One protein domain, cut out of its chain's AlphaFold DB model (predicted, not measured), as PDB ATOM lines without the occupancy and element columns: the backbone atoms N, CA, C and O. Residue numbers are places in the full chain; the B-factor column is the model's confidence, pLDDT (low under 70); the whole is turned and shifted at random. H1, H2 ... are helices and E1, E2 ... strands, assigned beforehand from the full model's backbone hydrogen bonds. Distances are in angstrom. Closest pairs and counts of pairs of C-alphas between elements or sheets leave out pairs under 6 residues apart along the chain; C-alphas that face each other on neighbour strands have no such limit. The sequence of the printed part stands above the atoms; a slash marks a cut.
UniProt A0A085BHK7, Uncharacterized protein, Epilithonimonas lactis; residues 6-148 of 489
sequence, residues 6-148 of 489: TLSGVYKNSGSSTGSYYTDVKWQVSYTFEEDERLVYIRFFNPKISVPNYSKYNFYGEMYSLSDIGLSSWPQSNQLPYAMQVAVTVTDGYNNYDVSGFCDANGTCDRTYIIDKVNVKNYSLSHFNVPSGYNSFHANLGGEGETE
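This is residues 6 to 148 of the 489 residues of an uncharacterized protein of Epilithonimonas lactis (UniProt A0A085BHK7). Seven strands form a long, narrow, flattened barrel, loosely closed: the curled sheet E1, E3, E4 and E9 makes one part of the wall and the sheet E8, E7 and E10 the rest, with edges E9 and E8 close together and edges E1 and E10 less so. At one end of this barrel stands a small sheet of E2, E5 and E6 with the short helices H1 and H2 near it, and at the other end lie the E3 to E4 turn and the loop that follows E9. The printed part has 143 residues, with ten named strands and two named helices in the order E1 E2 E3 E4 E5 E6 H1 E7 E8 E9 E10 H2. The three sheets, in the orders E1 - E3 - E4 - E9, E2 - E5 - E6 and E8 - E7 - E10, are antiparallel, and the class is mostly strand. The whole is a loose rod, with a radius of gyration of the C-alphas of 18.0 A and spans of 59 by 26 by 24 A.

E1, residues 6 to 12, is an edge strand, antiparallel to E3, residues 24 to 36, at 144 degrees, with N 7 and O 29 at 2.8 A. E2, residues 20 to 22, runs on into E3 across a break of 1 residue, at 80 degrees. E3 and E4, residues 39 to 50, form a hairpin at 157 degrees, with N 32 and O 43 at 3.0 A. E9, residues 111 to 116, is the other edge strand, antiparallel to E4 at 150 degrees, with N 42 and O 112 at 2.9 A. This sheet is strongly twisted. E7, residues 83 to 91, and E8, residues 96 to 104, form a hairpin at 160 degrees, with N 88 and O 99 at 2.9 A. E10, residues 135 to 140, is antiparallel to E7 at 172 degrees, with N 85 and O 138 at 2.8 A. Between these two sheets, the closest C-alphas of E8 and E9 are those of Gly 101 and Thr 112, at 5.7 A. The closest of E1 and E10 are those of Tyr 11 and Phe 137, at 6.5 A. E4 and E7 are near each other, with 7 pairs of C-alphas within 10 A. E5, residues 57 to 59, is antiparallel to E2 at 173 degrees, with N 58 and O 21 at 2.8 A, and forms a hairpin with E6, residues 62 to 64, with N 57 and O 64 at 2.8 A. H2, residues 145 to 148, only grazes that sheet with its residues 145 to 148; H1, residues 66 to 69, is not on it. Both helices are too short for an O i to N i+4 pair; each has its 1 O i to N i+3 pair within range.

E1 begins at C-alpha 6, (120.115, 107.350, 131.540), and is 19.6 A from first to last C-alpha. E3, the longest strand, measures 37.2 A and ends at C-alpha 36, (120.382, 112.996, 152.704); E4 measures 33.9 A. E7 measures 25.8 A, E8 26.3 A, E9 14.4 A and E10 16.7 A. H2 ends at C-alpha 148, (139.347, 82.505, 124.671).

The two C-alphas farthest apart, those of Gly 70 and Val 118, are 59.5 A apart. The printed part has no cut. The links H1 to E7, 13 residues, and E9 to E10, 18 residues, are long. The mean pLDDT of the printed part is 79.7; 28 residues are under 70, among them residues 15 to 19, 76 to 83 and 139 to 143.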
ATOM      1  N   THR A   6     119.214 108.391 132.042       89.19
ATOM      2  CA  THR A   6     120.115 107.350 131.540       89.19
ATOM      3  C   THR A   6     121.205 107.944 130.668       89.19
ATOM      4  O   THR A   6     120.923 108.665 129.716       89.19
ATOM      5  N   LEU A   7     122.446 107.597 130.993       87.12
ATOM      6  CA  LEU A   7     123.630 107.892 130.205       87.12
ATOM      7  C   LEU A   7     123.977 106.669 129.365       87.12
ATOM      8  O   LEU A   7     123.789 105.534 129.801       87.12
ATOM      9  N   SER A   8     124.479 106.900 128.159       87.25
ATOM     10  CA  SER A   8     124.983 105.835 127.298       87.25
ATOM     11  C   SER A   8     126.091 106.351 126.395       87.25
ATOM     12  O   SER A   8     126.169 107.550 126.120       87.25
ATOM     13  N   GLY A   9     126.943 105.445 125.929       85.50
ATOM     14  CA  GLY A   9     128.046 105.791 125.046       85.50
ATOM     15  C   GLY A   9     128.771 104.573 124.492       85.50
ATOM     16  O   GLY A   9     128.384 103.427 124.723       85.50
ATOM     17  N   VAL A  10     129.838 104.844 123.740       84.44
ATOM     18  CA  VAL A  10     130.781 103.829 123.261       84.44
ATOM     19  C   VAL A  10     132.119 104.076 123.938       84.44
ATOM     20  O   VAL A  10     132.673 105.170 123.849       84.44
ATOM     21  N   TYR A  11     132.626 103.058 124.616       83.62
ATOM     22  CA  TYR A  11     133.951 103.029 125.206       83.62
ATOM     23  C   TYR A  11     134.905 102.285 124.280       83.62
ATOM     24  O   TYR A  11     134.603 101.178 123.833       83.62
ATOM     25  N   LYS A  12     136.054 102.906 124.004       83.06
ATOM     26  CA  LYS A  12     137.155 102.278 123.279       83.06
ATOM     27  C   LYS A  12     138.178 101.783 124.285       83.06
ATOM     28  O   LYS A  12     138.833 102.596 124.936       83.06
ATOM     29  N   ASN A  13     138.296 100.470 124.422       75.31
ATOM     30  CA  ASN A  13     139.246  99.864 125.338       75.31
ATOM     31  C   ASN A  13     140.620  99.769 124.665       75.31
ATOM     32  O   ASN A  13     140.758  99.172 123.596       75.31
ATOM     33  N   SER A  14     141.630 100.367 125.290       70.94
ATOM     34  CA  SER A  14     143.024 100.297 124.843       70.94
ATOM     35  C   SER A  14     143.760  99.054 125.350       70.94
ATOM     36  O   SER A  14     144.899  98.834 124.947       70.94
ATOM     37  N   GLY A  15     143.151  98.261 126.239       66.75
ATOM     38  CA  GLY A  15     143.727  97.007 126.724       66.75
ATOM     39  C   GLY A  15     144.905  97.157 127.677       66.75
ATOM     40  O   GLY A  15     145.616  96.191 127.922       66.75
ATOM     41  N   SER A  16     145.142  98.351 128.222       60.16
ATOM     42  CA  SER A  16     146.346  98.658 129.006       60.16
ATOM     43  C   SER A  16     146.488  97.863 130.312       60.16
ATOM     44  O   SER A  16     147.523  97.960 130.963       60.16
ATOM     45  N   SER A  17     145.464  97.111 130.722       56.88
ATOM     46  CA  SER A  17     145.415  96.401 132.006       56.88
ATOM     47  C   SER A  17     145.020  94.925 131.917       56.88
ATOM     48  O   SER A  17     144.962  94.270 132.956       56.88
ATOM     49  N   THR A  18     144.745  94.376 130.728       64.19
ATOM     50  CA  THR A  18     144.322  92.973 130.566       64.19
ATOM     51  C   THR A  18     144.987  92.330 129.349       64.19
ATOM     52  O   THR A  18     145.149  92.962 128.310       64.19
ATOM     53  N   GLY A  19     145.367  91.050 129.464       69.12
ATOM     54  CA  GLY A  19     145.923  90.284 128.338       69.12
ATOM     55  C   GLY A  19     144.915  90.043 127.209       69.12
ATOM     56  O   GLY A  19     145.314  89.778 126.079       69.12
ATOM     57  N   SER A  20     143.617  90.163 127.491       78.31
ATOM     58  CA  SER A  20     142.540  90.012 126.517       78.31
ATOM     59  C   SER A  20     141.401  91.008 126.776       78.31
ATOM     60  O   SER A  20     141.129  91.363 127.927       78.31
ATOM     61  N   TYR A  21     140.788  91.535 125.707       82.38
ATOM     62  CA  TYR A  21     139.754  92.582 125.787       82.38
ATOM     63  C   TYR A  21     139.001  92.798 124.460       82.38
ATOM     64  O   TYR A  21     139.495  92.470 123.384       82.38
ATOM     65  N   TYR A  22     137.827  93.433 124.527       85.38
ATOM     66  CA  TYR A  22     137.085  93.931 123.359       85.38
ATOM     67  C   TYR A  22     137.440  95.386 123.039       85.38
ATOM     68  O   TYR A  22     137.457  96.212 123.946       85.38
ATOM     69  N   THR A  23     137.665  95.731 121.765       86.38
ATOM     70  CA  THR A  23     138.076  97.094 121.357       86.38
ATOM     71  C   THR A  23     137.015  98.153 121.590       86.38
ATOM     72  O   THR A  23     137.337  99.265 121.994       86.38
ATOM     73  N   ASP A  24     135.759  97.817 121.318       86.88
ATOM     74  CA  ASP A  24     134.633  98.736 121.395       86.88
ATOM     75  C   ASP A  24     133.528  98.109 122.233       86.88
ATOM     76  O   ASP A  24     133.201  96.928 122.097       86.88
ATOM     77  N   VAL A  25     132.948  98.915 123.111       84.56
ATOM     78  CA  VAL A  25     131.975  98.466 124.098       84.56
ATOM     79  C   VAL A  25     130.895  99.526 124.212       84.56
ATOM     80  O   VAL A  25     131.185 100.689 124.489       84.56
ATOM     81  N   LYS A  26     129.635  99.151 124.007       86.38
ATOM     82  CA  LYS A  26     128.503 100.033 124.298       86.38
ATOM     83  C   LYS A  26     128.165  99.924 125.772       86.38
ATOM     84  O   LYS A  26     128.027  98.818 126.285       86.38
ATOM     85  N   TRP A  27     127.988 101.057 126.431       85.62
ATOM     86  CA  TRP A  27     127.618 101.106 127.839       85.62
ATOM     87  C   TRP A  27     126.374 101.957 128.052       85.62
ATOM     88  O   TRP A  27     126.075 102.866 127.273       85.62
ATOM     89  N   GLN A  28     125.650 101.647 129.120       86.94
ATOM     90  CA  GLN A  28     124.476 102.370 129.573       86.94
ATOM     91  C   GLN A  28     124.406 102.307 131.103       86.94
ATOM     92  O   GLN A  28     124.614 101.249 131.688       86.94
ATOM     93  N   VAL A  29     124.098 103.422 131.760       87.06
ATOM     94  CA  VAL A  29     123.884 103.474 133.215       87.06
ATOM     95  C   VAL A  29     122.793 104.484 133.534       87.06
ATOM     96  O   VAL A  29     122.731 105.559 132.933       87.06
ATOM     97  N   SER A  30     121.915 104.143 134.468       90.31
ATOM     98  CA  SER A  30     120.909 105.073 134.967       90.31
ATOM     99  C   SER A  30     121.430 105.823 136.189       90.31
ATOM    100  O   SER A  30     122.267 105.312 136.929       90.31
ATOM    101  N   TYR A  31     120.948 107.043 136.410       90.88
ATOM    102  CA  TYR A  31     121.273 107.821 137.598       90.88
ATOM    103  C   TYR A  31     120.066 108.591 138.131       90.88
ATOM    104  O   TYR A  31     119.099 108.871 137.416       90.88
ATOM    105  N   THR A  32     120.131 108.932 139.414       92.38
ATOM    106  CA  THR A  32     119.195 109.841 140.078       92.38
ATOM    107  C   THR A  32     119.940 110.719 141.080       92.38
ATOM    108  O   THR A  32     121.010 110.346 141.569       92.38
ATOM    109  N   PHE A  33     119.375 111.886 141.377       90.94
ATOM    110  CA  PHE A  33     119.865 112.755 142.438       90.94
ATOM    111  C   PHE A  33     119.100 112.474 143.726       90.94
ATOM    112  O   PHE A  33     117.863 112.457 143.750       90.94
ATOM    113  N   GLU A  34     119.850 112.280 144.800       90.38
ATOM    114  CA  GLU A  34     119.324 112.009 146.128       90.38
ATOM    115  C   GLU A  34     119.786 113.085 147.105       90.38
ATOM    116  O   GLU A  34     120.864 113.665 146.981       90.38
ATOM    117  N   GLU A  35     118.966 113.316 148.116       87.19
ATOM    118  CA  GLU A  35     119.289 114.166 149.249       87.19
ATOM    119  C   GLU A  35     119.352 113.302 150.500       87.19
ATOM    120  O   GLU A  35     118.497 112.437 150.687       87.19
ATOM    121  N   ASP A  36     120.331 113.564 151.359       87.44
ATOM    122  CA  ASP A  36     120.382 112.996 152.704       87.44
ATOM    123  C   ASP A  36     121.191 113.892 153.642       87.44
ATOM    124  O   ASP A  36     122.229 114.412 153.249       87.44
ATOM    125  N   GLU A  37     120.682 114.123 154.851       83.62
ATOM    126  CA  GLU A  37     121.311 114.960 155.888       83.62
ATOM    127  C   GLU A  37     121.887 116.308 155.393       83.62
ATOM    128  O   GLU A  37     122.939 116.758 155.834       83.62
ATOM    129  N   ARG A  38     121.158 117.001 154.502       82.81
ATOM    130  CA  ARG A  38     121.547 118.275 153.847       82.81
ATOM    131  C   ARG A  38     122.648 118.172 152.785       82.81
ATOM    132  O   ARG A  38     123.050 119.192 152.229       82.81
ATOM    133  N   LEU A  39     123.077 116.969 152.444       84.06
ATOM    134  CA  LEU A  39     124.042 116.699 151.387       84.06
ATOM    135  C   LEU A  39     123.317 116.216 150.125       84.06
ATOM    136  O   LEU A  39     122.273 115.559 150.187       84.06
ATOM    137  N   VAL A  40     123.865 116.576 148.968       86.12
ATOM    138  CA  VAL A  40     123.359 116.189 147.650       86.12
ATOM    139  C   VAL A  40     124.269 115.120 147.075       86.12
ATOM    140  O   VAL A  40     125.489 115.284 147.046       86.12
ATOM    141  N   TYR A  41     123.661 114.048 146.586       89.81
ATOM    142  CA  TYR A  41     124.352 112.907 146.012       89.81
ATOM    143  C   TYR A  41     123.836 112.603 144.611       89.81
ATOM    144  O   TYR A  41     122.663 112.829 144.303       89.81
ATOM    145  N   ILE A  42     124.698 112.016 143.787       88.69
ATOM    146  CA  ILE A  42     124.301 111.276 142.593       88.69
ATOM    147  C   ILE A  42     124.440 109.786 142.890       88.69
ATOM    148  O   ILE A  42     125.435 109.335 143.460       88.69
ATOM    149  N   ARG A  43     123.424 109.015 142.516       90.19
ATOM    150  CA  ARG A  43     123.445 107.562 142.618       90.19
ATOM    151  C   ARG A  43     123.279 106.961 141.238       90.19
ATOM    152  O   ARG A  43     122.270 107.214 140.579       90.19
ATOM    153  N   PHE A  44     124.250 106.154 140.835       89.25
ATOM    154  CA  PHE A  44     124.174 105.346 139.623       89.25
ATOM    155  C   PHE A  44     123.471 104.015 139.915       89.25
ATOM    156  O   PHE A  44     123.445 103.564 141.056       89.25
ATOM    157  N   PHE A  45     122.852 103.403 138.909       87.81
ATOM    158  CA  PHE A  45     122.218 102.086 139.013       87.81
ATOM    159  C   PHE A  45     121.934 101.497 137.626       87.81
ATOM    160  O   PHE A  45     121.996 102.191 136.609       87.81
ATOM    161  N   ASN A  46     121.590 100.206 137.589       85.75
ATOM    162  CA  ASN A  46     121.310  99.446 136.366       85.75
ATOM    163  C   ASN A  46     122.397  99.589 135.283       85.75
ATOM    164  O   ASN A  46     122.075  99.948 134.143       85.75
ATOM    165  N   PRO A  47     123.677  99.332 135.606       84.62
ATOM    166  CA  PRO A  47     124.717  99.339 134.593       84.62
ATOM    167  C   PRO A  47     124.485  98.218 133.578       84.62
ATOM    168  O   PRO A  47     124.156  97.088 133.933       84.62
ATOM    169  N   LYS A  48     124.646  98.541 132.299       82.06
ATOM    170  CA  LYS A  48     124.549  97.604 131.185       82.06
ATOM    171  C   LYS A  48     125.711  97.825 130.243       82.06
ATOM    172  O   LYS A  48     126.041  98.961 129.898       82.06
ATOM    173  N   ILE A  49     126.280  96.727 129.780       80.31
ATOM    174  CA  ILE A  49     127.294  96.719 128.743       80.31
ATOM    175  C   ILE A  49     126.825  95.789 127.626       80.31
ATOM    176  O   ILE A  49     126.135  94.806 127.873       80.31
ATOM    177  N   SER A  50     127.161  96.142 126.388       83.56
ATOM    178  CA  SER A  50     127.018  95.257 125.240       83.56
ATOM    179  C   SER A  50     128.204  95.383 124.298       83.56
ATOM    180  O   SER A  50     128.705  96.483 124.048       83.56
ATOM    181  N   VAL A  51     128.654  94.254 123.759       85.62
ATOM    182  CA  VAL A  51     129.733  94.222 122.769       85.62
ATOM    183  C   VAL A  51     129.115  94.248 121.368       85.62
ATOM    184  O   VAL A  51     128.420  93.301 120.990       85.62
ATOM    185  N   PRO A  52     129.299  95.321 120.581       86.94
ATOM    186  CA  PRO A  52     128.779  95.363 119.224       86.94
ATOM    187  C   PRO A  52     129.518  94.388 118.294       86.94
ATOM    188  O   PRO A  52     130.705  94.129 118.446       86.94
ATOM    189  N   ASN A  53     128.836  93.893 117.258       87.62
ATOM    190  CA  ASN A  53     129.414  92.915 116.322       87.62
ATOM    191  C   ASN A  53     130.631  93.429 115.531       87.62
ATOM    192  O   ASN A  53     131.394  92.631 115.001       87.62
ATOM    193  N   TYR A  54     130.815  94.748 115.431       88.75
ATOM    194  CA  TYR A  54     131.995  95.337 114.793       88.75
ATOM    195  C   TYR A  54     133.220  95.396 115.719       88.75
ATOM    196  O   TYR A  54     134.305  95.739 115.251       88.75
ATOM    197  N   SER A  55     133.065  95.096 117.014       87.81
ATOM    198  CA  SER A  55     134.187  95.025 117.948       87.81
ATOM    199  C   SER A  55     135.139  93.912 117.552       87.81
ATOM    200  O   SER A  55     134.716  92.855 117.080       87.81
ATOM    201  N   LYS A  56     136.428  94.140 117.791       89.81
ATOM    202  CA  LYS A  56     137.449  93.100 117.711       89.81
ATOM    203  C   LYS A  56     137.796  92.623 119.112       89.81
ATOM    204  O   LYS A  56     137.697  93.388 120.070       89.81
ATOM    205  N   TYR A  57     138.232  91.378 119.210       87.62
ATOM    206  CA  TYR A  57     138.738  90.788 120.435       87.62
ATOM    207  C   TYR A  57     140.259  90.686 120.360       87.62
ATOM    208  O   TYR A  57     140.797  90.062 119.447       87.62
ATOM    209  N   ASN A  58     140.953  91.335 121.287       87.00
ATOM    210  CA  ASN A  58     142.380  91.145 121.476       87.00
ATOM    211  C   ASN A  58     142.586  89.916 122.359       87.00
ATOM    212  O   ASN A  58     142.048  89.854 123.463       87.00
ATOM    213  N   PHE A  59     143.367  88.960 121.876       86.25
ATOM    214  CA  PHE A  59     143.829  87.819 122.645       86.25
ATOM    215  C   PHE A  59     145.356  87.839 122.655       86.25
ATOM    216  O   PHE A  59     145.997  87.414 121.692       86.25
ATOM    217  N   TYR A  60     145.936  88.358 123.739       83.38
ATOM    218  CA  TYR A  60     147.380  88.414 123.977       83.38
ATOM    219  C   TYR A  60     148.172  89.076 122.839       83.38
ATOM    220  O   TYR A  60     149.199  88.569 122.393       83.38
ATOM    221  N   GLY A  61     147.679  90.218 122.353       82.94
ATOM    222  CA  GLY A  61     148.326  91.013 121.305       82.94
ATOM    223  C   GLY A  61     147.840  90.717 119.885       82.94
ATOM    224  O   GLY A  61     148.116  91.500 118.979       82.94
ATOM    225  N   GLU A  62     147.065  89.652 119.678       87.62
ATOM    226  CA  GLU A  62     146.472  89.325 118.380       87.62
ATOM    227  C   GLU A  62     145.000  89.735 118.314       87.62
ATOM    228  O   GLU A  62     144.242  89.542 119.261       87.62
ATOM    229  N   MET A  63     144.585  90.288 117.174       89.69
ATOM    230  CA  MET A  63     143.234  90.811 116.974       89.69
ATOM    231  C   MET A  63     142.370  89.828 116.193       89.69
ATOM    232  O   MET A  63     142.716  89.462 115.074       89.69
ATOM    233  N   TYR A  64     141.206  89.498 116.744       89.00
ATOM    234  CA  TYR A  64     140.233  88.588 116.154       89.00
ATOM    235  C   TYR A  64     138.904  89.295 115.903       89.00
ATOM    236  O   TYR A  64     138.349  89.968 116.773       89.00
ATOM    237  N   SER A  65     138.374  89.136 114.699       91.69
ATOM    238  CA  SER A  65     136.992  89.460 114.356       91.69
ATOM    239  C   SER A  65     136.073  88.252 114.568       91.69
ATOM    240  O   SER A  65     136.529  87.116 114.696       91.69
ATOM    241  N   LEU A  66     134.759  88.483 114.536       88.69
ATOM    242  CA  LEU A  66     133.759  87.411 114.561       88.69
ATOM    243  C   LEU A  66     133.997  86.359 113.465       88.69
ATOM    244  O   LEU A  66     133.932  85.161 113.737       88.69
ATOM    245  N   SER A  67     134.349  86.792 112.250       88.12
ATOM    246  CA  SER A  67     134.678  85.886 111.142       88.12
ATOM    247  C   SER A  67     135.946  85.075 111.393       88.12
ATOM    248  O   SER A  67     136.003  83.914 110.993       88.12
ATOM    249  N   ASP A  68     136.932  85.640 112.095       86.94
ATOM    250  CA  ASP A  68     138.170  84.924 112.418       86.94
ATOM    251  C   ASP A  68     137.921  83.787 113.410       86.94
ATOM    252  O   ASP A  68     138.665  82.813 113.414       86.94
ATOM    253  N   ILE A  69     136.868  83.866 114.223       85.38
ATOM    254  CA  ILE A  69     136.522  82.840 115.219       85.38
ATOM    255  C   ILE A  69     135.348  81.965 114.736       85.38
ATOM    256  O   ILE A  69     135.092  80.901 115.290       85.38
ATOM    257  N   GLY A  70     134.672  82.349 113.648       86.31
ATOM    258  CA  GLY A  70     133.520  81.620 113.107       86.31
ATOM    259  C   GLY A  70     132.223  81.868 113.881       86.31
ATOM    260  O   GLY A  70     131.345  81.009 113.902       86.31
ATOM    261  N   LEU A  71     132.101  83.031 114.521       84.88
ATOM    262  CA  LEU A  71     130.926  83.437 115.287       84.88
ATOM    263  C   LEU A  71     130.025  84.372 114.470       84.88
ATOM    264  O   LEU A  71     130.500  85.200 113.698       84.88
ATOM    265  N   SER A  72     128.708  84.279 114.670       84.94
ATOM    266  CA  SER A  72     127.731  85.227 114.104       84.94
ATOM    267  C   SER A  72     127.515  86.465 114.982       84.94
ATOM    268  O   SER A  72     127.025  87.491 114.510       84.94
ATOM    269  N   SER A  73     127.859  86.368 116.266       86.56
ATOM    270  CA  SER A  73     127.739  87.421 117.275       86.56
ATOM    271  C   SER A  73     128.657  87.111 118.451       86.56
ATOM    272  O   SER A  73     128.913  85.937 118.728       86.56
ATOM    273  N   TRP A  74     129.115  88.142 119.161       83.56
ATOM    274  CA  TRP A  74     129.915  87.943 120.369       83.56
ATOM    275  C   TRP A  74     129.059  87.298 121.467       83.56
ATOM    276  O   TRP A  74     127.872  87.652 121.572       83.56
ATOM    277  N   PRO A  75     129.622  86.375 122.269       79.00
ATOM    278  CA  PRO A  75     128.914  85.810 123.406       79.00
ATOM    279  C   PRO A  75     128.408  86.918 124.344       79.00
ATOM    280  O   PRO A  75     128.947  88.026 124.411       79.00
ATOM    281  N   GLN A  76     127.266  86.656 124.976       68.88
ATOM    282  CA  GLN A  76     126.563  87.623 125.830       68.88
ATOM    283  C   GLN A  76     126.568  87.187 127.302       68.88
ATOM    284  O   GLN A  76     126.020  87.892 128.146       68.88
ATOM    285  N   SER A  77     127.143  86.018 127.612       57.41
ATOM    286  CA  SER A  77     126.994  85.334 128.899       57.41
ATOM    287  C   SER A  77     127.701  86.053 130.050       57.41
ATOM    288  O   SER A  77     127.246  85.919 131.180       57.41
ATOM    289  N   ASN A  78     128.729  86.875 129.781       54.34
ATOM    290  CA  ASN A  78     129.494  87.595 130.811       54.34
ATOM    291  C   ASN A  78     129.785  89.068 130.463       54.34
ATOM    292  O   ASN A  78     130.856  89.595 130.755       54.34
ATOM    293  N   GLN A  79     128.820  89.780 129.877       59.44
ATOM    294  CA  GLN A  79     128.960  91.213 129.565       59.44
ATOM    295  C   GLN A  79     128.748  92.137 130.776       59.44
ATOM    296  O   GLN A  79     128.332  93.282 130.619       59.44
ATOM    297  N   LEU A  80     129.013  91.661 131.993       55.12
ATOM    298  CA  LEU A  80     129.043  92.510 133.179       55.12
ATOM    299  C   LEU A  80     130.500  92.905 133.451       55.12
ATOM    300  O   LEU A  80     131.373  92.037 133.496       55.12
ATOM    301  N   PRO A  81     130.801  94.204 133.602       56.62
ATOM    302  CA  PRO A  81     132.148  94.633 133.939       56.62
ATOM    303  C   PRO A  81     132.517  94.091 135.324       56.62
ATOM    304  O   PRO A  81     131.717  94.194 136.248       56.62
ATOM    305  N   TYR A  82     133.742  93.580 135.499       58.50
ATOM    306  CA  TYR A  82     134.255  93.235 136.837       58.50
ATOM    307  C   TYR A  82     134.225  94.454 137.771       58.50
ATOM    308  O   TYR A  82     134.081  94.332 138.986       58.50
ATOM    309  N   ALA A  83     134.370  95.635 137.171       66.00
ATOM    310  CA  ALA A  83     134.342  96.937 137.802       66.00
ATOM    311  C   ALA A  83     134.028  98.003 136.743       66.00
ATOM    312  O   ALA A  83     134.626  97.997 135.659       66.00
ATOM    313  N   MET A  84     133.121  98.925 137.056       76.38
ATOM    314  CA  MET A  84     132.740 100.041 136.193       76.38
ATOM    315  C   MET A  84     132.925 101.362 136.932       76.38
ATOM    316  O   MET A  84     132.378 101.548 138.012       76.38
ATOM    317  N   GLN A  85     133.646 102.302 136.330       84.12
ATOM    318  CA  GLN A  85     133.745 103.672 136.809       84.12
ATOM    319  C   GLN A  85     133.062 104.611 135.818       84.12
ATOM    320  O   GLN A  85     133.356 104.607 134.619       84.12
ATOM    321  N   VAL A  86     132.156 105.430 136.342       82.75
ATOM    322  CA  VAL A  86     131.417 106.445 135.594       82.75
ATOM    323  C   VAL A  86     131.818 107.795 136.158       82.75
ATOM    324  O   VAL A  86     131.561 108.065 137.327       82.75
ATOM    325  N   ALA A  87     132.449 108.639 135.346       84.44
ATOM    326  CA  ALA A  87     132.741 110.015 135.718       84.44
ATOM    327  C   ALA A  87     131.914 110.964 134.855       84.44
ATOM    328  O   ALA A  87     131.848 110.815 133.634       84.44
ATOM    329  N   VAL A  88     131.254 111.913 135.511       85.56
ATOM    330  CA  VAL A  88     130.332 112.864 134.893       85.56
ATOM    331  C   VAL A  88     130.550 114.244 135.487       85.56
ATOM    332  O   VAL A  88     130.884 114.382 136.665       85.56
ATOM    333  N   THR A  89     130.285 115.272 134.693       86.44
ATOM    334  CA  THR A  89     130.131 116.630 135.211       86.44
ATOM    335  C   THR A  89     128.658 116.867 135.533       86.44
ATOM    336  O   THR A  89     127.794 116.739 134.669       86.44
ATOM    337  N   VAL A  90     128.351 117.220 136.776       86.19
ATOM    338  CA  VAL A  90     127.021 117.656 137.213       86.19
ATOM    339  C   VAL A  90     127.003 119.176 137.277       86.19
ATOM    340  O   VAL A  90     127.915 119.778 137.829       86.19
ATOM    341  N   THR A  91     125.956 119.814 136.765       84.19
ATOM    342  CA  THR A  91     125.734 121.256 136.920       84.19
ATOM    343  C   THR A  91     124.493 121.523 137.757       84.19
ATOM    344  O   THR A  91     123.514 120.792 137.625       84.19
ATOM    345  N   ASP A  92     124.523 122.560 138.594       85.19
ATOM    346  CA  ASP A  92     123.345 123.110 139.286       85.19
ATOM    347  C   ASP A  92     122.751 124.339 138.558       85.19
ATOM    348  O   ASP A  92     121.882 125.029 139.096       85.19
ATOM    349  N   GLY A  93     123.243 124.641 137.347       81.06
ATOM    350  CA  GLY A  93     122.912 125.837 136.568       81.06
ATOM    351  C   GLY A  93     123.838 127.038 136.806       81.06
ATOM    352  O   GLY A  93     123.800 127.986 136.021       81.06
ATOM    353  N   TYR A  94     124.691 126.999 137.834       79.75
ATOM    354  CA  TYR A  94     125.645 128.063 138.173       79.75
ATOM    355  C   TYR A  94     127.088 127.558 138.239       79.75
ATOM    356  O   TYR A  94     128.001 128.215 137.743       79.75
ATOM    357  N   ASN A  95     127.282 126.390 138.840       81.25
ATOM    358  CA  ASN A  95     128.555 125.722 139.041       81.25
ATOM    359  C   ASN A  95     128.543 124.349 138.368       81.25
ATOM    360  O   ASN A  95     127.489 123.758 138.116       81.25
ATOM    361  N   ASN A  96     129.743 123.838 138.116       83.62
ATOM    362  CA  ASN A  96     129.973 122.489 137.620       83.62
ATOM    363  C   ASN A  96     130.753 121.693 138.669       83.62
ATOM    364  O   ASN A  96     131.671 122.220 139.299       83.62
ATOM    365  N   TYR A  97     130.385 120.429 138.827       83.31
ATOM    366  CA  TYR A  97     130.931 119.494 139.798       83.31
ATOM    367  C   TYR A  97     131.340 118.222 139.074       83.31
ATOM    368  O   TYR A  97     130.488 117.513 138.539       83.31
ATOM    369  N   ASP A  98     132.629 117.913 139.075       85.69
ATOM    370  CA  ASP A  98     133.112 116.650 138.533       85.69
ATOM    371  C   ASP A  98     132.977 115.567 139.596       85.69
ATOM    372  O   ASP A  98     133.550 115.651 140.684       85.69
ATOM    373  N   VAL A  99     132.181 114.551 139.285       85.38
ATOM    374  CA  VAL A  99     131.862 113.463 140.203       85.38
ATOM    375  C   VAL A  99     132.108 112.133 139.520       85.38
ATOM    376  O   VAL A  99     131.860 111.966 138.327       85.38
ATOM    377  N   SER A 100     132.601 111.166 140.286       85.00
ATOM    378  CA  SER A 100     132.785 109.805 139.796       85.00
ATOM    379  C   SER A 100     132.132 108.801 140.732       85.00
ATOM    380  O   SER A 100     132.193 108.936 141.954       85.00
ATOM    381  N   GLY A 101     131.453 107.825 140.146       84.44
ATOM    382  CA  GLY A 101     130.840 106.707 140.844       84.44
ATOM    383  C   GLY A 101     131.427 105.396 140.358       84.44
ATOM    384  O   GLY A 101     131.834 105.268 139.200       84.44
ATOM    385  N   PHE A 102     131.465 104.425 141.258       84.12
ATOM    386  CA  PHE A 102     131.904 103.072 140.970       84.12
ATOM    387  C   PHE A 102     130.713 102.121 141.037       84.12
ATOM    388  O   PHE A 102     129.844 102.287 141.890       84.12
ATOM    389  N   CYS A 103     130.673 101.132 140.150       82.12
ATOM    390  CA  CYS A 103     129.754 100.010 140.228       82.12
ATOM    391  C   CYS A 103     130.523  98.692 140.150       82.12
ATOM    392  O   CYS A 103     131.433  98.539 139.330       82.12
ATOM    393  N   ASP A 104     130.135  97.740 140.990       77.12
ATOM    394  CA  ASP A 104     130.712  96.402 141.025       77.12
ATOM    395  C   ASP A 104     130.065  95.448 140.002       77.12
ATOM    396  O   ASP A 104     129.073  95.770 139.338       77.12
ATOM    397  N   ALA A 105     130.628  94.242 139.897       66.94
ATOM    398  CA  ALA A 105     130.137  93.178 139.021       66.94
ATOM    399  C   ALA A 105     128.708  92.702 139.347       66.94
ATOM    400  O   ALA A 105     128.045  92.121 138.490       66.94
ATOM    401  N   ASN A 106     128.215  92.967 140.562       70.00
ATOM    402  CA  ASN A 106     126.856  92.628 140.984       70.00
ATOM    403  C   ASN A 106     125.845  93.730 140.618       70.00
ATOM    404  O   ASN A 106     124.664  93.621 140.954       70.00
ATOM    405  N   GLY A 107     126.289  94.799 139.947       70.62
ATOM    406  CA  GLY A 107     125.455  95.940 139.581       70.62
ATOM    407  C   GLY A 107     125.161  96.886 140.747       70.62
ATOM    408  O   GLY A 107     124.296  97.756 140.616       70.62
ATOM    409  N   THR A 108     125.867  96.738 141.871       79.81
ATOM    410  CA  THR A 108     125.784  97.657 143.007       79.81
ATOM    411  C   THR A 108     126.670  98.856 142.725       79.81
ATOM    412  O   THR A 108     127.848  98.697 142.431       79.81
ATOM    413  N   CYS A 109     126.107 100.056 142.822       83.25
ATOM    414  CA  CYS A 109     126.831 101.298 142.585       83.25
ATOM    415  C   CYS A 109     126.923 102.147 143.849       83.25
ATOM    416  O   CYS A 109     125.963 102.232 144.625       83.25
ATOM    417  N   ASP A 110     128.051 102.832 143.994       83.38
ATOM    418  CA  ASP A 110     128.295 103.782 145.065       83.38
ATOM    419  C   ASP A 110     127.401 105.016 144.942       83.38
ATOM    420  O   ASP A 110     126.988 105.455 143.861       83.38
ATOM    421  N   ARG A 111     127.123 105.601 146.106       86.75
ATOM    422  CA  ARG A 111     126.489 106.906 146.227       86.75
ATOM    423  C   ARG A 111     127.587 107.964 146.274       86.75
ATOM    424  O   ARG A 111     128.348 108.016 147.237       86.75
ATOM    425  N   THR A 112     127.655 108.818 145.261       86.50
ATOM    426  CA  THR A 112     128.717 109.822 145.158       86.50
ATOM    427  C   THR A 112     128.226 111.170 145.659       86.50
ATOM    428  O   THR A 112     127.222 111.701 145.182       86.50
ATOM    429  N   TYR A 113     128.944 111.728 146.630       87.31
ATOM    430  CA  TYR A 113     128.694 113.067 147.152       87.31
ATOM    431  C   TYR A 113     129.013 114.139 146.104       87.31
ATOM    432  O   TYR A 113     130.046 114.071 145.441       87.31
ATOM    433  N   ILE A 114     128.130 115.132 145.979       81.69
ATOM    434  CA  ILE A 114     128.297 116.281 145.085       81.69
ATOM    435  C   ILE A 114     128.639 117.526 145.906       81.69
ATOM    436  O   ILE A 114     129.711 118.103 145.754       81.69
ATOM    437  N   ILE A 115     127.705 117.961 146.759       80.81
ATOM    438  CA  ILE A 115     127.801 119.236 147.476       80.81
ATOM    439  C   ILE A 115     126.860 119.300 148.690       80.81
ATOM    440  O   ILE A 115     125.831 118.624 148.740       80.81
ATOM    441  N   ASP A 116     127.200 120.153 149.656       80.12
ATOM    442  CA  ASP A 116     126.337 120.590 150.752       80.12
ATOM    443  C   ASP A 116     125.382 121.697 150.278       80.12
ATOM    444  O   ASP A 116     125.799 122.718 149.723       80.12
ATOM    445  N   LYS A 117     124.087 121.524 150.548       71.38
ATOM    446  CA  LYS A 117     123.033 122.490 150.217       71.38
ATOM    447  C   LYS A 117     123.290 123.901 150.721       71.38
ATOM    448  O   LYS A 117     122.832 124.848 150.088       71.38
ATOM    449  N   VAL A 118     123.986 124.052 151.847       69.44
ATOM    450  CA  VAL A 118     124.299 125.367 152.429       69.44
ATOM    451  C   VAL A 118     125.143 126.214 151.470       69.44
ATOM    452  O   VAL A 118     125.081 127.442 151.507       69.44
ATOM    453  N   ASN A 119     125.870 125.569 150.556       67.62
ATOM    454  CA  ASN A 119     126.749 126.220 149.591       67.62
ATOM    455  C   ASN A 119     126.074 126.522 148.239       67.62
ATOM    456  O   ASN A 119     126.719 127.100 147.363       67.62
ATOM    457  N   VAL A 120     124.794 126.174 148.057       67.19
ATOM    458  CA  VAL A 120     124.061 126.359 146.792       67.19
ATOM    459  C   VAL A 120     123.014 127.465 146.943       67.19
ATOM    460  O   VAL A 120     122.075 127.358 147.734       67.19
ATOM    461  N   LYS A 121     123.135 128.542 146.157       59.88
ATOM    462  CA  LYS A 121     122.100 129.590 146.096       59.88
ATOM    463  C   LYS A 121     120.855 129.038 145.395       59.88
ATOM    464  O   LYS A 121     120.954 128.551 144.279       59.88
ATOM    465  N   ASN A 122     119.682 129.170 146.022       65.06
ATOM    466  CA  ASN A 122     118.387 128.715 145.486       65.06
ATOM    467  C   ASN A 122     118.353 127.213 145.154       65.06
ATOM    468  O   ASN A 122     118.041 126.797 144.037       65.06
ATOM    469  N   TYR A 123     118.677 126.402 146.161       70.69
ATOM    470  CA  TYR A 123     118.698 124.951 146.057       70.69
ATOM    471  C   TYR A 123     117.348 124.358 145.606       70.69
ATOM    472  O   TYR A 123     116.329 124.502 146.282       70.69
ATOM    473  N   SER A 124     117.383 123.606 144.505       78.81
ATOM    474  CA  SER A 124     116.358 122.639 144.115       78.81
ATOM    475  C   SER A 124     117.032 121.463 143.421       78.81
ATOM    476  O   SER A 124     117.855 121.672 142.531       78.81
ATOM    477  N   LEU A 125     116.654 120.225 143.766       78.81
ATOM    478  CA  LEU A 125     117.155 119.033 143.066       78.81
ATOM    479  C   LEU A 125     116.906 119.124 141.555       78.81
ATOM    480  O   LEU A 125     117.727 118.650 140.780       78.81
ATOM    481  N   SER A 126     115.809 119.762 141.127       80.62
ATOM    482  CA  SER A 126     115.446 119.907 139.709       80.62
ATOM    483  C   SER A 126     116.420 120.754 138.889       80.62
ATOM    484  O   SER A 126     116.341 120.722 137.666       80.62
ATOM    485  N   HIS A 127     117.296 121.529 139.533       83.06
ATOM    486  CA  HIS A 127     118.333 122.307 138.849       83.06
ATOM    487  C   HIS A 127     119.582 121.476 138.539       83.06
ATOM    488  O   HIS A 127     120.391 121.892 137.716       83.06
ATOM    489  N   PHE A 128     119.726 120.301 139.164       81.56
ATOM    490  CA  PHE A 128     120.853 119.418 138.909       81.56
ATOM    491  C   PHE A 128     120.643 118.635 137.614       81.56
ATOM    492  O   PHE A 128     119.617 117.979 137.417       81.56
ATOM    493  N   ASN A 129     121.639 118.679 136.736       87.19
ATOM    494  CA  ASN A 129     121.646 117.930 135.488       87.19
ATOM    495  C   ASN A 129     123.065 117.468 135.125       87.19
ATOM    496  O   ASN A 129     124.046 118.065 135.561       87.19
ATOM    497  N   VAL A 130     123.170 116.428 134.300       83.94
ATOM    498  CA  VAL A 130     124.424 115.997 133.672       83.94
ATOM    499  C   VAL A 130     124.402 116.475 132.216       83.94
ATOM    500  O   VAL A 130     123.613 115.953 131.424       83.94
ATOM    501  N   PRO A 131     125.210 117.479 131.823       81.69
ATOM    502  CA  PRO A 131     125.266 117.937 130.441       81.69
ATOM    503  C   PRO A 131     125.746 116.824 129.503       81.69
ATOM    504  O   PRO A 131     126.674 116.074 129.809       81.69
ATOM    505  N   SER A 132     125.160 116.750 128.309       68.06
ATOM    506  CA  SER A 132     125.620 115.863 127.240       68.06
ATOM    507  C   SER A 132     126.935 116.395 126.655       68.06
ATOM    508  O   SER A 132     126.916 117.111 125.656       68.06
ATOM    509  N   GLY A 133     128.079 116.131 127.291       58.41
ATOM    510  CA  GLY A 133     129.348 116.673 126.789       58.41
ATOM    511  C   GLY A 133     130.635 116.108 127.377       58.41
ATOM    512  O   GLY A 133     131.617 116.035 126.648       58.41
ATOM    513  N   TYR A 134     130.643 115.661 128.634       54.62
ATOM    514  CA  TYR A 134     131.855 115.147 129.283       54.62
ATOM    515  C   TYR A 134     131.507 114.041 130.277       54.62
ATOM    516  O   TYR A 134     131.416 114.265 131.479       54.62
ATOM    517  N   ASN A 135     131.301 112.836 129.746       68.81
ATOM    518  CA  ASN A 135     131.170 111.630 130.552       68.81
ATOM    519  C   ASN A 135     132.288 110.678 130.135       68.81
ATOM    520  O   ASN A 135     132.310 110.235 128.983       68.81
ATOM    521  N   SER A 136     133.225 110.387 131.036       71.19
ATOM    522  CA  SER A 136     134.205 109.331 130.804       71.19
ATOM    523  C   SER A 136     133.723 108.040 131.451       71.19
ATOM    524  O   SER A 136     133.126 108.012 132.529       71.19
ATOM    525  N   PHE A 137     133.944 106.954 130.724       73.06
ATOM    526  CA  PHE A 137     133.549 105.621 131.122       73.06
ATOM    527  C   PHE A 137     134.780 104.742 131.094       73.06
ATOM    528  O   PHE A 137     135.482 104.702 130.084       73.06
ATOM    529  N   HIS A 138     135.017 104.032 132.186       72.12
ATOM    530  CA  HIS A 138     136.056 103.023 132.263       72.12
ATOM    531  C   HIS A 138     135.424 101.733 132.767       72.12
ATOM    532  O   HIS A 138     134.807 101.707 133.831       72.12
ATOM    533  N   ALA A 139     135.574 100.657 132.003       69.62
ATOM    534  CA  ALA A 139     135.164  99.329 132.426       69.62
ATOM    535  C   ALA A 139     136.339  98.373 132.292       69.62
ATOM    536  O   ALA A 139     136.968  98.308 131.235       69.62
ATOM    537  N   ASN A 140     136.592  97.604 133.348       63.59
ATOM    538  CA  ASN A 140     137.462  96.446 133.249       63.59
ATOM    539  C   ASN A 140     136.613  95.239 132.844       63.59
ATOM    540  O   ASN A 140     135.970  94.587 133.672       63.59
ATOM    541  N   LEU A 141     136.572  94.991 131.541       63.69
ATOM    542  CA  LEU A 141     136.070  93.748 130.984       63.69
ATOM    543  C   LEU A 141     137.287  92.842 130.855       63.69
ATOM    544  O   LEU A 141     138.101  93.032 129.951       63.69
ATOM    545  N   GLY A 142     137.449  91.913 131.793       57.69
ATOM    546  CA  GLY A 142     138.426  90.843 131.632       57.69
ATOM    547  C   GLY A 142     138.149  90.033 130.360       57.69
ATOM    548  O   GLY A 142     137.113  90.198 129.708       57.69
ATOM    549  N   GLY A 143     139.070  89.138 130.015       60.88
ATOM    550  CA  GLY A 143     138.855  88.177 128.940       60.88
ATOM    551  C   GLY A 143     137.576  87.368 129.130       60.88
ATOM    552  O   GLY A 143     137.273  86.918 130.235       60.88
ATOM    553  N   GLU A 144     136.819  87.174 128.051       72.62
ATOM    554  CA  GLU A 144     135.659  86.290 128.060       72.62
ATOM    555  C   GLU A 144     136.114  84.852 127.804       72.62
ATOM    556  O   GLU A 144     136.555  84.525 126.703       72.62
ATOM    557  N   GLY A 145     136.013  83.998 128.828       74.31
ATOM    558  CA  GLY A 145     136.538  82.627 128.788       74.31
ATOM    559  C   GLY A 145     136.035  81.804 127.597       74.31
ATOM    560  O   GLY A 145     136.824  81.109 126.966       74.31
ATOM    561  N   GLU A 146     134.762  81.958 127.218       79.19
ATOM    562  CA  GLU A 146     134.191  81.282 126.043       79.19
ATOM    563  C   GLU A 146     134.903  81.685 124.741       79.19
ATOM    564  O   GLU A 146     135.268  80.831 123.931       79.19
ATOM    565  N   THR A 147     135.149  82.984 124.549       81.56
ATOM    566  CA  THR A 147     135.868  83.503 123.379       81.56
ATOM    567  C   THR A 147     137.326  83.039 123.381       81.56
ATOM    568  O   THR A 147     137.857  82.655 122.337       81.56
ATOM    569  N   GLU A 148     137.976  83.006 124.546       84.75
ATOM    570  CA  GLU A 148     139.347  82.505 124.671       84.75
ATOM    571  C   GLU A 148     139.472  81.018 124.329       84.75
ATOM    572  O   GLU A 148     140.416  80.619 123.642       84.75
TER     573      GLU A 148